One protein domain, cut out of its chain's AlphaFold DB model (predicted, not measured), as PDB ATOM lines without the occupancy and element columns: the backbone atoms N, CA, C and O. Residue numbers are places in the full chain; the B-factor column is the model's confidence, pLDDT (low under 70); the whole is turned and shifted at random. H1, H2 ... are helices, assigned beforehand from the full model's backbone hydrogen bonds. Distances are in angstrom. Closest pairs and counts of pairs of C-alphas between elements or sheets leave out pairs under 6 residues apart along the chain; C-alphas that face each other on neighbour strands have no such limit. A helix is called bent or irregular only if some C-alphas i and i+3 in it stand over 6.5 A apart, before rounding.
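This is residues 4 to 96 of the 97 residues of the protein "MICOS complex subunit MIC12" of Zygosaccharomyces bailii (UniProt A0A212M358). The long helix H1, short H2 and H3 follow one another along one side of an open, wide U; the long link of residues 50 to 72 makes its base, and H4 stands free as the other side. The printed part has 93 residues, of which 65 belong to four named helices, in the order H1, H2, H3, H4; there is no named strand, and the class is all helix. The whole is extended, radius of gyration of the C-alphas 20.9 A, spanning 57 by 37 by 22 A.

H1, residues 4 to 25, begins at C-alpha (-13.306, 42.977, -65.996) and is 31.3 A long. H4, residues 73 to 94, is 31.2 A long and ends at C-alpha (-18.303, 60.987, -46.498). H2 is residues 27 to 34, and H3, residues 37 to 49, is 18.4 A long. H2 is irregular: C-alphas 29 and 32 are 8.6 A apart.

H1, with residues 23 to 25 alone, and H2 touch only at the corner, about perpendicular at 77 degrees; their closest C-alphas, Tyr 24 and Tyr 32, are 5.4 A apart. H2 and H3 are close but not clearly touching; their closest C-alphas, Tyr 33 and Arg 39, are 6.9 A apart. H4 is apart from H1, H2 and H3. Every O i to N i+4 pair is within hydrogen-bond range in H1, H3 and H4; in H2 1 of 4 is, beside 4 of 5 O i to N i+3 pairs.

The C-alphas farthest apart, Leu 4 and Pro 60, are 60.9 A apart. The printed part has no cut; the link from H3 to H4 is long. Confidence is under 70 at residues 57 to 70, 73 and 95 to 96.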
ATOM      1  N   LEU A   4     -13.866  41.664 -66.318       86.62
ATOM      2  CA  LEU A   4     -13.306  42.977 -65.996       86.62
ATOM      3  C   LEU A   4     -13.336  43.262 -64.492       86.62
ATOM      4  O   LEU A   4     -12.344  43.729 -63.953       86.62
ATOM      5  N   VAL A   5     -14.423  42.895 -63.805       83.12
ATOM      6  CA  VAL A   5     -14.565  43.092 -62.350       83.12
ATOM      7  C   VAL A   5     -13.567  42.236 -61.568       83.12
ATOM      8  O   VAL A   5     -13.038  42.673 -60.552       83.12
ATOM      9  N   LYS A   6     -13.279  41.020 -62.047       76.31
ATOM     10  CA  LYS A   6     -12.251  40.161 -61.441       76.31
ATOM     11  C   LYS A   6     -10.844  40.716 -61.647       76.31
ATOM     12  O   LYS A   6     -10.013  40.607 -60.755       76.31
ATOM     13  N   LEU A   7     -10.570  41.280 -62.823       89.19
ATOM     14  CA  LEU A   7      -9.271  41.875 -63.108       89.19
ATOM     15  C   LEU A   7      -9.049  43.106 -62.225       89.19
ATOM     16  O   LEU A   7      -8.040  43.183 -61.533       89.19
ATOM     17  N   THR A   8     -10.020  44.022 -62.184       85.62
ATOM     18  CA  THR A   8      -9.909  45.244 -61.384       85.62
ATOM     19  C   THR A   8      -9.800  44.949 -59.897       85.62
ATOM     20  O   THR A   8      -8.981  45.577 -59.232       85.62
ATOM     21  N   SER A   9     -10.538  43.969 -59.364       78.62
ATOM     22  CA  SER A   9     -10.413  43.603 -57.950       78.62
ATOM     23  C   SER A   9      -9.014  43.081 -57.609       78.62
ATOM     24  O   SER A   9      -8.429  43.512 -56.617       78.62
ATOM     25  N   ILE A  10      -8.438  42.218 -58.454       88.94
ATOM     26  CA  ILE A  10      -7.077  41.698 -58.265       88.94
ATOM     27  C   ILE A  10      -6.052  42.827 -58.373       88.94
ATOM     28  O   ILE A  10      -5.143  42.902 -57.545       88.94
ATOM     29  N   THR A  11      -6.196  43.722 -59.352       87.94
ATOM     30  CA  THR A  11      -5.282  44.855 -59.532       87.94
ATOM     31  C   THR A  11      -5.328  45.802 -58.338       87.94
ATOM     32  O   THR A  11      -4.273  46.172 -57.831       87.94
ATOM     33  N   VAL A  12      -6.520  46.140 -57.838       89.38
ATOM     34  CA  VAL A  12      -6.676  47.020 -56.671       89.38
ATOM     35  C   VAL A  12      -6.033  46.391 -55.437       89.38
ATOM     36  O   VAL A  12      -5.199  47.031 -54.799       89.38
ATOM     37  N   VAL A  13      -6.320  45.121 -55.139       88.69
ATOM     38  CA  VAL A  13      -5.707  44.431 -53.990       88.69
ATOM     39  C   VAL A  13      -4.185  44.356 -54.134       88.69
ATOM     40  O   VAL A  13      -3.461  44.672 -53.193       88.69
ATOM     41  N   SER A  14      -3.690  44.008 -55.323       86.75
ATOM     42  CA  SER A  14      -2.249  43.918 -55.585       86.75
ATOM     43  C   SER A  14      -1.563  45.278 -55.446       86.75
ATOM     44  O   SER A  14      -0.493  45.365 -54.851       86.75
ATOM     45  N   SER A  15      -2.193  46.352 -55.929       84.44
ATOM     46  CA  SER A  15      -1.670  47.716 -55.792       84.44
ATOM     47  C   SER A  15      -1.648  48.191 -54.339       84.44
ATOM     48  O   SER A  15      -0.660  48.783 -53.915       84.44
ATOM     49  N   ALA A  16      -2.682  47.877 -53.553       90.38
ATOM     50  CA  ALA A  16      -2.740  48.234 -52.141       90.38
ATOM     51  C   ALA A  16      -1.660  47.498 -51.332       90.38
ATOM     52  O   ALA A  16      -1.002  48.104 -50.487       90.38
ATOM     53  N   LEU A  17      -1.435  46.213 -51.628       86.38
ATOM     54  CA  LEU A  17      -0.363  45.424 -51.015       86.38
ATOM     55  C   LEU A  17       1.027  45.935 -51.409       86.38
ATOM     56  O   LEU A  17       1.890  46.077 -50.549       86.38
ATOM     57  N   ALA A  18       1.242  46.247 -52.689       85.19
ATOM     58  CA  ALA A  18       2.514  46.793 -53.157       85.19
ATOM     59  C   ALA A  18       2.809  48.162 -52.524       85.19
ATOM     60  O   ALA A  18       3.928  48.408 -52.074       85.19
ATOM     61  N   ALA A  19       1.797  49.028 -52.430       84.38
ATOM     62  CA  ALA A  19       1.921  50.325 -51.777       84.38
ATOM     63  C   ALA A  19       2.206  50.177 -50.277       84.38
ATOM     64  O   ALA A  19       3.119  50.826 -49.770       84.38
ATOM     65  N   SER A  20       1.481  49.307 -49.562       83.25
ATOM     66  CA  SER A  20       1.718  49.109 -48.126       83.25
ATOM     67  C   SER A  20       3.119  48.562 -47.855       83.25
ATOM     68  O   SER A  20       3.799  49.047 -46.951       83.25
ATOM     69  N   TYR A  21       3.588  47.623 -48.681       79.56
ATOM     70  CA  TYR A  21       4.946  47.102 -48.609       79.56
ATOM     71  C   TYR A  21       5.982  48.209 -48.822       79.56
ATOM     72  O   TYR A  21       6.906  48.343 -48.021       79.56
ATOM     73  N   TYR A  22       5.804  49.031 -49.861       80.00
ATOM     74  CA  TYR A  22       6.702  50.145 -50.160       80.00
ATOM     75  C   TYR A  22       6.788  51.132 -48.992       80.00
ATOM     76  O   TYR A  22       7.885  51.443 -48.533       80.00
ATOM     77  N   TYR A  23       5.646  51.568 -48.455       78.81
ATOM     78  CA  TYR A  23       5.623  52.492 -47.318       78.81
ATOM     79  C   TYR A  23       6.231  51.900 -46.044       78.81
ATOM     80  O   TYR A  23       6.779  52.622 -45.216       78.81
ATOM     81  N   TYR A  24       6.142  50.583 -45.869       72.25
ATOM     82  CA  TYR A  24       6.658  49.925 -44.679       72.25
ATOM     83  C   TYR A  24       8.172  49.658 -44.745       72.25
ATOM     84  O   TYR A  24       8.877  49.888 -43.759       72.25
ATOM     85  N   PHE A  25       8.677  49.181 -45.890       76.19
ATOM     86  CA  PHE A  25      10.077  48.761 -46.056       76.19
ATOM     87  C   PHE A  25      10.992  49.808 -46.691       76.19
ATOM     88  O   PHE A  25      12.184  49.799 -46.394       76.19
ATOM     89  N   VAL A  26      10.472  50.654 -47.580       78.38
ATOM     90  CA  VAL A  26      11.292  51.529 -48.436       78.38
ATOM     91  C   VAL A  26      11.142  52.989 -48.037       78.38
ATOM     92  O   VAL A  26      12.146  53.682 -47.885       78.38
ATOM     93  N   ASP A  27       9.909  53.459 -47.841       77.31
ATOM     94  CA  ASP A  27       9.658  54.854 -47.488       77.31
ATOM     95  C   ASP A  27      10.383  55.246 -46.190       77.31
ATOM     96  O   ASP A  27      10.472  54.465 -45.235       77.31
ATOM     97  N   ARG A  28      10.921  56.472 -46.172       74.50
ATOM     98  CA  ARG A  28      11.719  57.024 -45.062       74.50
ATOM     99  C   ARG A  28      12.867  56.101 -44.629       74.50
ATOM    100  O   ARG A  28      13.009  55.817 -43.440       74.50
ATOM    101  N   ASP A  29      13.637  55.590 -45.591       78.25
ATOM    102  CA  ASP A  29      14.766  54.670 -45.368       78.25
ATOM    103  C   ASP A  29      14.384  53.422 -44.545       78.25
ATOM    104  O   ASP A  29      15.146  52.913 -43.713       78.25
ATOM    105  N   GLY A  30      13.153  52.936 -44.731       72.38
ATOM    106  CA  GLY A  30      12.627  51.783 -44.003       72.38
ATOM    107  C   GLY A  30      12.433  52.039 -42.508       72.38
ATOM    108  O   GLY A  30      12.509  51.100 -41.710       72.38
ATOM    109  N   PHE A  31      12.191  53.291 -42.098       77.50
ATOM    110  CA  PHE A  31      11.987  53.676 -40.697       77.50
ATOM    111  C   PHE A  31      10.961  52.786 -39.985       77.50
ATOM    112  O   PHE A  31      11.205  52.339 -38.863       77.50
ATOM    113  N   TYR A  32       9.825  52.504 -40.632       76.69
ATOM    114  CA  TYR A  32       8.752  51.694 -40.048       76.69
ATOM    115  C   TYR A  32       9.160  50.234 -39.860       76.69
ATOM    116  O   TYR A  32       8.867  49.642 -38.818       76.69
ATOM    117  N   TYR A  33       9.884  49.667 -40.821       76.56
ATOM    118  CA  TYR A  33      10.439  48.328 -40.701       76.56
ATOM    119  C   TYR A  33      11.515  48.246 -39.609       76.56
ATOM    120  O   TYR A  33      11.451  47.370 -38.741       76.56
ATOM    121  N   ASN A  34      12.457  49.193 -39.589       76.44
ATOM    122  CA  ASN A  34      13.550  49.232 -38.617       76.44
ATOM    123  C   ASN A  34      13.062  49.491 -37.180       76.44
ATOM    124  O   ASN A  34      13.614  48.924 -36.238       76.44
ATOM    125  N   ASN A  35      11.996  50.276 -36.992       78.56
ATOM    126  CA  ASN A  35      11.380  50.501 -35.679       78.56
ATOM    127  C   ASN A  35      10.274  49.507 -35.312       78.56
ATOM    128  O   ASN A  35       9.686  49.617 -34.232       78.56
ATOM    129  N   SER A  36       9.984  48.530 -36.168       80.62
ATOM    130  CA  SER A  36       8.965  47.533 -35.864       80.62
ATOM    131  C   SER A  36       9.359  46.683 -34.652       80.62
ATOM    132  O   SER A  36      10.518  46.300 -34.470       80.62
ATOM    133  N   GLN A  37       8.371  46.350 -33.817       78.12
ATOM    134  CA  GLN A  37       8.574  45.476 -32.655       78.12
ATOM    135  C   GLN A  37       9.144  44.115 -33.076       78.12
ATOM    136  O   GLN A  37      10.046  43.592 -32.430       78.12
ATOM    137  N   TRP A  38       8.682  43.585 -34.211       73.25
ATOM    138  CA  TRP A  38       9.151  42.315 -34.761       73.25
ATOM    139  C   TRP A  38      10.631  42.333 -35.146       73.25
ATOM    140  O   TRP A  38      11.350  41.403 -34.787       73.25
ATOM    141  N   ARG A  39      11.114  43.394 -35.811       81.56
ATOM    142  CA  ARG A  39      12.540  43.532 -36.147       81.56
ATOM    143  C   ARG A  39      13.393  43.644 -34.887       81.56
ATOM    144  O   ARG A  39      14.400  42.959 -34.790       81.56
ATOM    145  N   ARG A  40      12.943  44.407 -33.884       83.81
ATOM    146  CA  ARG A  40      13.629  44.514 -32.583       83.81
ATOM    147  C   ARG A  40      13.732  43.172 -31.861       83.81
ATOM    148  O   ARG A  40      14.793  42.853 -31.338       83.81
ATOM    149  N   VAL A  41      12.657  42.382 -31.843       84.38
ATOM    150  CA  VAL A  41      12.671  41.037 -31.248       84.38
ATOM    151  C   VAL A  41      13.621  40.121 -32.015       84.38
ATOM    152  O   VAL A  41      14.452  39.470 -31.392       84.38
ATOM    153  N   GLY A  42      13.544  40.104 -33.349       83.88
ATOM    154  CA  GLY A  42      14.421  39.284 -34.185       83.88
ATOM    155  C   GLY A  42      15.897  39.631 -34.002       83.88
ATOM    156  O   GLY A  42      16.697  38.745 -33.725       83.88
ATOM    157  N   SER A  43      16.248  40.919 -34.069       85.25
ATOM    158  CA  SER A  43      17.615  41.398 -33.835       85.25
ATOM    159  C   SER A  43      18.118  41.058 -32.434       85.25
ATOM    160  O   SER A  43      19.263  40.652 -32.292       85.25
ATOM    161  N   LYS A  44      17.257  41.153 -31.415       83.94
ATOM    162  CA  LYS A  44      17.606  40.786 -30.039       83.94
ATOM    163  C   LYS A  44      17.848  39.287 -29.876       83.94
ATOM    164  O   LYS A  44      18.810  38.885 -29.238       83.94
ATOM    165  N   VAL A  45      16.990  38.448 -30.459       85.69
ATOM    166  CA  VAL A  45      17.184  36.988 -30.451       85.69
ATOM    167  C   VAL A  45      18.475  36.622 -31.178       85.69
ATOM    168  O   VAL A  45      19.260  35.843 -30.649       85.69
ATOM    169  N   GLN A  46      18.719  37.224 -32.343       86.50
ATOM    170  CA  GLN A  46      19.954  37.026 -33.095       86.50
ATOM    171  C   GLN A  46      21.178  37.455 -32.273       86.50
ATOM    172  O   GLN A  46      22.132  36.698 -32.175       86.50
ATOM    173  N   GLY A  47      21.115  38.604 -31.596       87.31
ATOM    174  CA  GLY A  47      22.192  39.080 -30.727       87.31
ATOM    175  C   GLY A  47      22.471  38.169 -29.526       87.31
ATOM    176  O   GLY A  47      23.623  38.025 -29.132       87.31
ATOM    177  N   ILE A  48      21.446  37.511 -28.973       86.75
ATOM    178  CA  ILE A  48      21.617  36.495 -27.920       86.75
ATOM    179  C   ILE A  48      22.295  35.238 -28.481       86.75
ATOM    180  O   ILE A  48      23.185  34.688 -27.837       86.75
ATOM    181  N   ILE A  49      21.887  34.783 -29.671       86.94
ATOM    182  CA  ILE A  49      22.473  33.603 -30.333       86.94
ATOM    183  C   ILE A  49      23.943  33.852 -30.683       86.94
ATOM    184  O   ILE A  49      24.788  32.998 -30.422       86.94
ATOM    185  N   ASP A  50      24.244  35.028 -31.229       90.19
ATOM    186  CA  ASP A  50      25.591  35.423 -31.647       90.19
ATOM    187  C   ASP A  50      26.482  35.834 -30.459       90.19
ATOM    188  O   ASP A  50      27.663  36.135 -30.636       90.19
ATOM    189  N   GLY A  51      25.935  35.850 -29.236       83.06
ATOM    190  CA  GLY A  51      26.652  36.208 -28.009       83.06
ATOM    191  C   GLY A  51      27.013  37.693 -27.897       83.06
ATOM    192  O   GLY A  51      27.824  38.062 -27.051       83.06
ATOM    193  N   SER A  52      26.437  38.554 -28.741       79.19
ATOM    194  CA  SER A  52      26.646  40.005 -28.705       79.19
ATOM    195  C   SER A  52      25.715  40.728 -27.726       79.19
ATOM    196  O   SER A  52      25.966  41.882 -27.381       79.19
ATOM    197  N   GLU A  53      24.625  40.083 -27.295       75.69
ATOM    198  CA  GLU A  53      23.676  40.615 -26.313       75.69
ATOM    199  C   GLU A  53      23.401  39.617 -25.181       75.69
ATOM    200  O   GLU A  53      22.977  38.489 -25.416       75.69
ATOM    201  N   ASP A  54      23.548  40.067 -23.934       75.38
ATOM    202  CA  ASP A  54      23.179  39.282 -22.754       75.38
ATOM    203  C   ASP A  54      21.701  39.454 -22.381       75.38
ATOM    204  O   ASP A  54      21.130  40.555 -22.398       75.38
ATOM    205  N   ILE A  55      21.078  38.357 -21.940       74.44
ATOM    206  CA  ILE A  55      19.742  38.390 -21.340       74.44
ATOM    207  C   ILE A  55      19.859  39.070 -19.976       74.44
ATOM    208  O   ILE A  55      20.172  38.442 -18.966       74.44
ATOM    209  N   LYS A  56      19.585  40.378 -19.937       73.31
ATOM    210  CA  LYS A  56      19.497  41.097 -18.664       73.31
ATOM    211  C   LYS A  56      18.409  40.446 -17.801       73.31
ATOM    212  O   LYS A  56      17.272  40.337 -18.274       73.31
ATOM    213  N   PRO A  57      18.711  40.055 -16.552       67.12
ATOM    214  CA  PRO A  57      17.690  39.574 -15.639       67.12
ATOM    215  C   PRO A  57      16.640  40.673 -15.472       67.12
ATOM    216  O   PRO A  57      16.958  41.830 -15.188       67.12
ATOM    217  N   SER A  58      15.381  40.328 -15.733       66.50
ATOM    218  CA  SER A  58      14.261  41.256 -15.630       66.50
ATOM    219  C   SER A  58      14.194  41.836 -14.219       66.50
ATOM    220  O   SER A  58      14.194  41.085 -13.243       66.50
ATOM    221  N   THR A  59      14.087  43.162 -14.112       65.44
ATOM    222  CA  THR A  59      13.688  43.836 -12.870       65.44
ATOM    223  C   THR A  59      12.446  43.156 -12.289       65.44
ATOM    224  O   THR A  59      11.552  42.799 -13.065       65.44
ATOM    225  N   PRO A  60      12.376  42.963 -10.958       64.81
ATOM    226  CA  PRO A  60      11.278  42.249 -10.321       64.81
ATOM    227  C   PRO A  60       9.932  42.833 -10.751       64.81
ATOM    228  O   PRO A  60       9.785  44.045 -10.927       64.81
ATOM    229  N   CYS A  61       8.971  41.934 -10.958       60.28
ATOM    230  CA  CYS A  61       7.646  42.243 -11.475       60.28
ATOM    231  C   CYS A  61       7.033  43.417 -10.692       60.28
ATOM    232  O   CYS A  61       6.899  43.352  -9.470       60.28
ATOM    233  N   SER A  62       6.692  44.505 -11.389       61.03
ATOM    234  CA  SER A  62       6.023  45.654 -10.780       61.03
ATOM    235  C   SER A  62       4.753  45.180 -10.071       61.03
ATOM    236  O   SER A  62       3.850  44.640 -10.701       61.03
ATOM    237  N   THR A  63       4.652  45.420  -8.762       61.69
ATOM    238  CA  THR A  63       3.487  45.081  -7.922       61.69
ATOM    239  C   THR A  63       2.236  45.910  -8.262       61.69
ATOM    240  O   THR A  63       1.232  45.859  -7.553       61.69
ATOM    241  N   LYS A  64       2.249  46.697  -9.346       63.88
ATOM    242  CA  LYS A  64       1.038  47.348  -9.845       63.88
ATOM    243  C   LYS A  64       0.171  46.292 -10.521       63.88
ATOM    244  O   LYS A  64       0.433  45.895 -11.652       63.88
ATOM    245  N   LYS A  65      -0.884  45.860  -9.823       56.06
ATOM    246  CA  LYS A  65      -2.001  45.116 -10.415       56.06
ATOM    247  C   LYS A  65      -2.577  45.940 -11.568       56.06
ATOM    248  O   LYS A  65      -3.374  46.846 -11.352       56.06
ATOM    249  N   VAL A  66      -2.156  45.639 -12.791       63.69
ATOM    250  CA  VAL A  66      -2.880  46.052 -13.989       63.69
ATOM    251  C   VAL A  66      -4.025  45.061 -14.138       63.69
ATOM    252  O   VAL A  66      -3.792  43.863 -14.294       63.69
ATOM    253  N   THR A  67      -5.262  45.538 -14.043       58.44
ATOM    254  CA  THR A  67      -6.438  44.724 -14.355       58.44
ATOM    255  C   THR A  67      -6.456  44.491 -15.861       58.44
ATOM    256  O   THR A  67      -6.970  45.306 -16.622       58.44
ATOM    257  N   ILE A  68      -5.837  43.398 -16.304       59.31
ATOM    258  CA  ILE A  68      -5.921  42.959 -17.692       59.31
ATOM    259  C   ILE A  68      -7.305  42.336 -17.855       59.31
ATOM    260  O   ILE A  68      -7.571  41.248 -17.347       59.31
ATOM    261  N   VAL A  69      -8.207  43.043 -18.531       65.62
ATOM    262  CA  VAL A  69      -9.494  42.478 -18.938       65.62
ATOM    263  C   VAL A  69      -9.207  41.508 -20.082       65.62
ATOM    264  O   VAL A  69      -9.139  41.897 -21.245       65.62
ATOM    265  N   THR A  70      -8.972  40.240 -19.752       61.81
ATOM    266  CA  THR A  70      -8.793  39.182 -20.747       61.81
ATOM    267  C   THR A  70     -10.157  38.848 -21.340       61.81
ATOM    268  O   THR A  70     -10.920  38.079 -20.755       61.81
ATOM    269  N   ARG A  71     -10.494  39.453 -22.482       70.88
ATOM    270  CA  ARG A  71     -11.632  39.002 -23.290       70.88
ATOM    271  C   ARG A  71     -11.191  37.875 -24.223       70.88
ATOM    272  O   ARG A  71     -10.044  37.884 -24.680       70.88
ATOM    273  N   PRO A  72     -12.061  36.896 -24.510       77.44
ATOM    274  CA  PRO A  72     -11.766  35.883 -25.509       77.44
ATOM    275  C   PRO A  72     -11.528  36.543 -26.873       77.44
ATOM    276  O   PRO A  72     -12.225  37.481 -27.260       77.44
ATOM    277  N   MET A  73     -10.553  36.023 -27.620       68.19
ATOM    278  CA  MET A  73     -10.105  36.580 -28.905       68.19
ATOM    279  C   MET A  73     -11.248  36.760 -29.920       68.19
ATOM    280  O   MET A  73     -11.200  37.652 -30.762       68.19
ATOM    281  N   SER A  74     -12.302  35.946 -29.817       72.56
ATOM    282  CA  SER A  74     -13.508  36.048 -30.642       72.56
ATOM    283  C   SER A  74     -14.327  37.318 -30.382       72.56
ATOM    284  O   SER A  74     -14.908  37.852 -31.321       72.56
ATOM    285  N   GLU A  75     -14.375  37.824 -29.149       73.00
ATOM    286  CA  GLU A  75     -15.054  39.084 -28.814       73.00
ATOM    287  C   GLU A  75     -14.230  40.286 -29.264       73.00
ATOM    288  O   GLU A  75     -14.765  41.181 -29.910       73.00
ATOM    289  N   THR A  76     -12.913  40.254 -29.045       75.88
ATOM    290  CA  THR A  76     -12.000  41.286 -29.563       75.88
ATOM    291  C   THR A  76     -12.079  41.391 -31.087       75.88
ATOM    292  O   THR A  76     -12.098  42.491 -31.631       75.88
ATOM    293  N   MET A  77     -12.181  40.258 -31.790       72.25
ATOM    294  CA  MET A  77     -12.333  40.242 -33.245       72.25
ATOM    295  C   MET A  77     -13.670  40.838 -33.699       72.25
ATOM    296  O   MET A  77     -13.710  41.534 -34.710       72.25
ATOM    297  N   LYS A  78     -14.763  40.589 -32.962       82.19
ATOM    298  CA  LYS A  78     -16.072  41.196 -33.249       82.19
ATOM    299  C   LYS A  78     -16.030  42.712 -33.089       82.19
ATOM    300  O   LYS A  78     -16.564  43.410 -33.947       82.19
ATOM    301  N   ASP A  79     -15.387  43.204 -32.032       79.12
ATOM    302  CA  ASP A  79     -15.245  44.641 -31.782       79.12
ATOM    303  C   ASP A  79     -14.427  45.306 -32.904       79.12
ATOM    304  O   ASP A  79     -14.900  46.259 -33.523       79.12
ATOM    305  N   LEU A  80     -13.275  44.724 -33.267       80.00
ATOM    306  CA  LEU A  80     -12.440  45.186 -34.388       80.00
ATOM    307  C   LEU A  80     -13.195  45.182 -35.723       80.00
ATOM    308  O   LEU A  80     -13.100  46.121 -36.511       80.00
ATOM    309  N   TRP A  81     -13.954  44.119 -35.988       74.88
ATOM    310  CA  TRP A  81     -14.753  43.997 -37.203       74.88
ATOM    311  C   TRP A  81     -15.847  45.067 -37.275       74.88
ATOM    312  O   TRP A  81     -16.024  45.706 -38.313       74.88
ATOM    313  N   ASN A  82     -16.557  45.299 -36.169       85.50
ATOM    314  CA  ASN A  82     -17.586  46.332 -36.093       85.50
ATOM    315  C   ASN A  82     -17.011  47.738 -36.282       85.50
ATOM    316  O   ASN A  82     -17.611  48.540 -37.002       85.50
ATOM    317  N   GLU A  83     -15.859  48.039 -35.679       82.75
ATOM    318  CA  GLU A  83     -15.164  49.312 -35.890       82.75
ATOM    319  C   GLU A  83     -14.763  49.494 -37.356       82.75
ATOM    320  O   GLU A  83     -15.032  50.541 -37.947       82.75
ATOM    321  N   GLN A  84     -14.201  48.457 -37.979       78.38
ATOM    322  CA  GLN A  84     -13.796  48.514 -39.380       78.38
ATOM    323  C   GLN A  84     -14.989  48.755 -40.314       78.38
ATOM    324  O   GLN A  84     -14.899  49.578 -41.231       78.38
ATOM    325  N   ILE A  85     -16.118  48.076 -40.082       79.44
ATOM    326  CA  ILE A  85     -17.346  48.289 -40.857       79.44
ATOM    327  C   ILE A  85     -17.867  49.711 -40.667       79.44
ATOM    328  O   ILE A  85     -18.202  50.359 -41.658       79.44
ATOM    329  N   ARG A  86     -17.926  50.210 -39.425       82.81
ATOM    330  CA  ARG A  86     -18.427  51.561 -39.140       82.81
ATOM    331  C   ARG A  86     -17.560  52.627 -39.806       82.81
ATOM    332  O   ARG A  86     -18.104  53.470 -40.508       82.81
ATOM    333  N   ASN A  87     -16.237  52.518 -39.696       78.38
ATOM    334  CA  ASN A  87     -15.299  53.432 -40.352       78.38
ATOM    335  C   ASN A  87     -15.412  53.375 -41.880       78.38
ATOM    336  O   ASN A  87     -15.358  54.401 -42.552       78.38
ATOM    337  N   THR A  88     -15.600  52.179 -42.443       75.44
ATOM    338  CA  THR A  88     -15.777  52.018 -43.892       75.44
ATOM    339  C   THR A  88     -17.100  52.626 -44.356       75.44
ATOM    340  O   THR A  88     -17.137  53.300 -45.381       75.44
ATOM    341  N   ALA A  89     -18.184  52.434 -43.598       79.94
ATOM    342  CA  ALA A  89     -19.474  53.047 -43.887       79.94
ATOM    343  C   ALA A  89     -19.393  54.578 -43.793       79.94
ATOM    344  O   ALA A  89     -19.809  55.259 -44.726       79.94
ATOM    345  N   GLU A  90     -18.803  55.122 -42.727       79.62
ATOM    346  CA  GLU A  90     -18.560  56.562 -42.582       79.62
ATOM    347  C   GLU A  90     -17.723  57.117 -43.739       79.62
ATOM    348  O   GLU A  90     -18.067  58.161 -44.290       79.62
ATOM    349  N   TRP A  91     -16.686  56.397 -44.178       78.12
ATOM    350  CA  TRP A  91     -15.886  56.786 -45.338       78.12
ATOM    351  C   TRP A  91     -16.712  56.805 -46.633       78.12
ATOM    352  O   TRP A  91     -16.675  57.800 -47.356       78.12
ATOM    353  N   ILE A  92     -17.522  55.775 -46.900       75.31
ATOM    354  CA  ILE A  92     -18.397  55.722 -48.085       75.31
ATOM    355  C   ILE A  92     -19.409  56.874 -48.065       75.31
ATOM    356  O   ILE A  92     -19.595  57.553 -49.074       75.31
ATOM    357  N   TYR A  93     -20.043  57.130 -46.918       73.50
ATOM    358  CA  TYR A  93     -21.006  58.222 -46.779       73.50
ATOM    359  C   TYR A  93     -20.344  59.610 -46.756       73.50
ATOM    360  O   TYR A  93     -21.004  60.589 -47.101       73.50
ATOM    361  N   SER A  94     -19.050  59.719 -46.432       72.62
ATOM    362  CA  SER A  94     -18.303  60.987 -46.498       72.62
ATOM    363  C   SER A  94     -18.070  61.483 -47.925       72.62
ATOM    364  O   SER A  94     -17.869  62.675 -48.119       72.62
ATOM    365  N   TRP A  95     -18.137  60.601 -48.927       66.00
ATOM    366  CA  TRP A  95     -18.062  60.980 -50.346       66.00
ATOM    367  C   TRP A  95     -19.394  61.498 -50.903       66.00
ATOM    368  O   TRP A  95     -19.427  62.033 -52.008       66.00
ATOM    369  N   GLY A  96     -20.494  61.319 -50.165       52.00
ATOM    370  CA  GLY A  96     -21.827  61.800 -50.538       52.00
ATOM    371  C   GLY A  96     -22.246  63.111 -49.864       52.00
ATOM    372  O   GLY A  96     -23.400  63.507 -50.025       52.00
TER     373      GLY A  96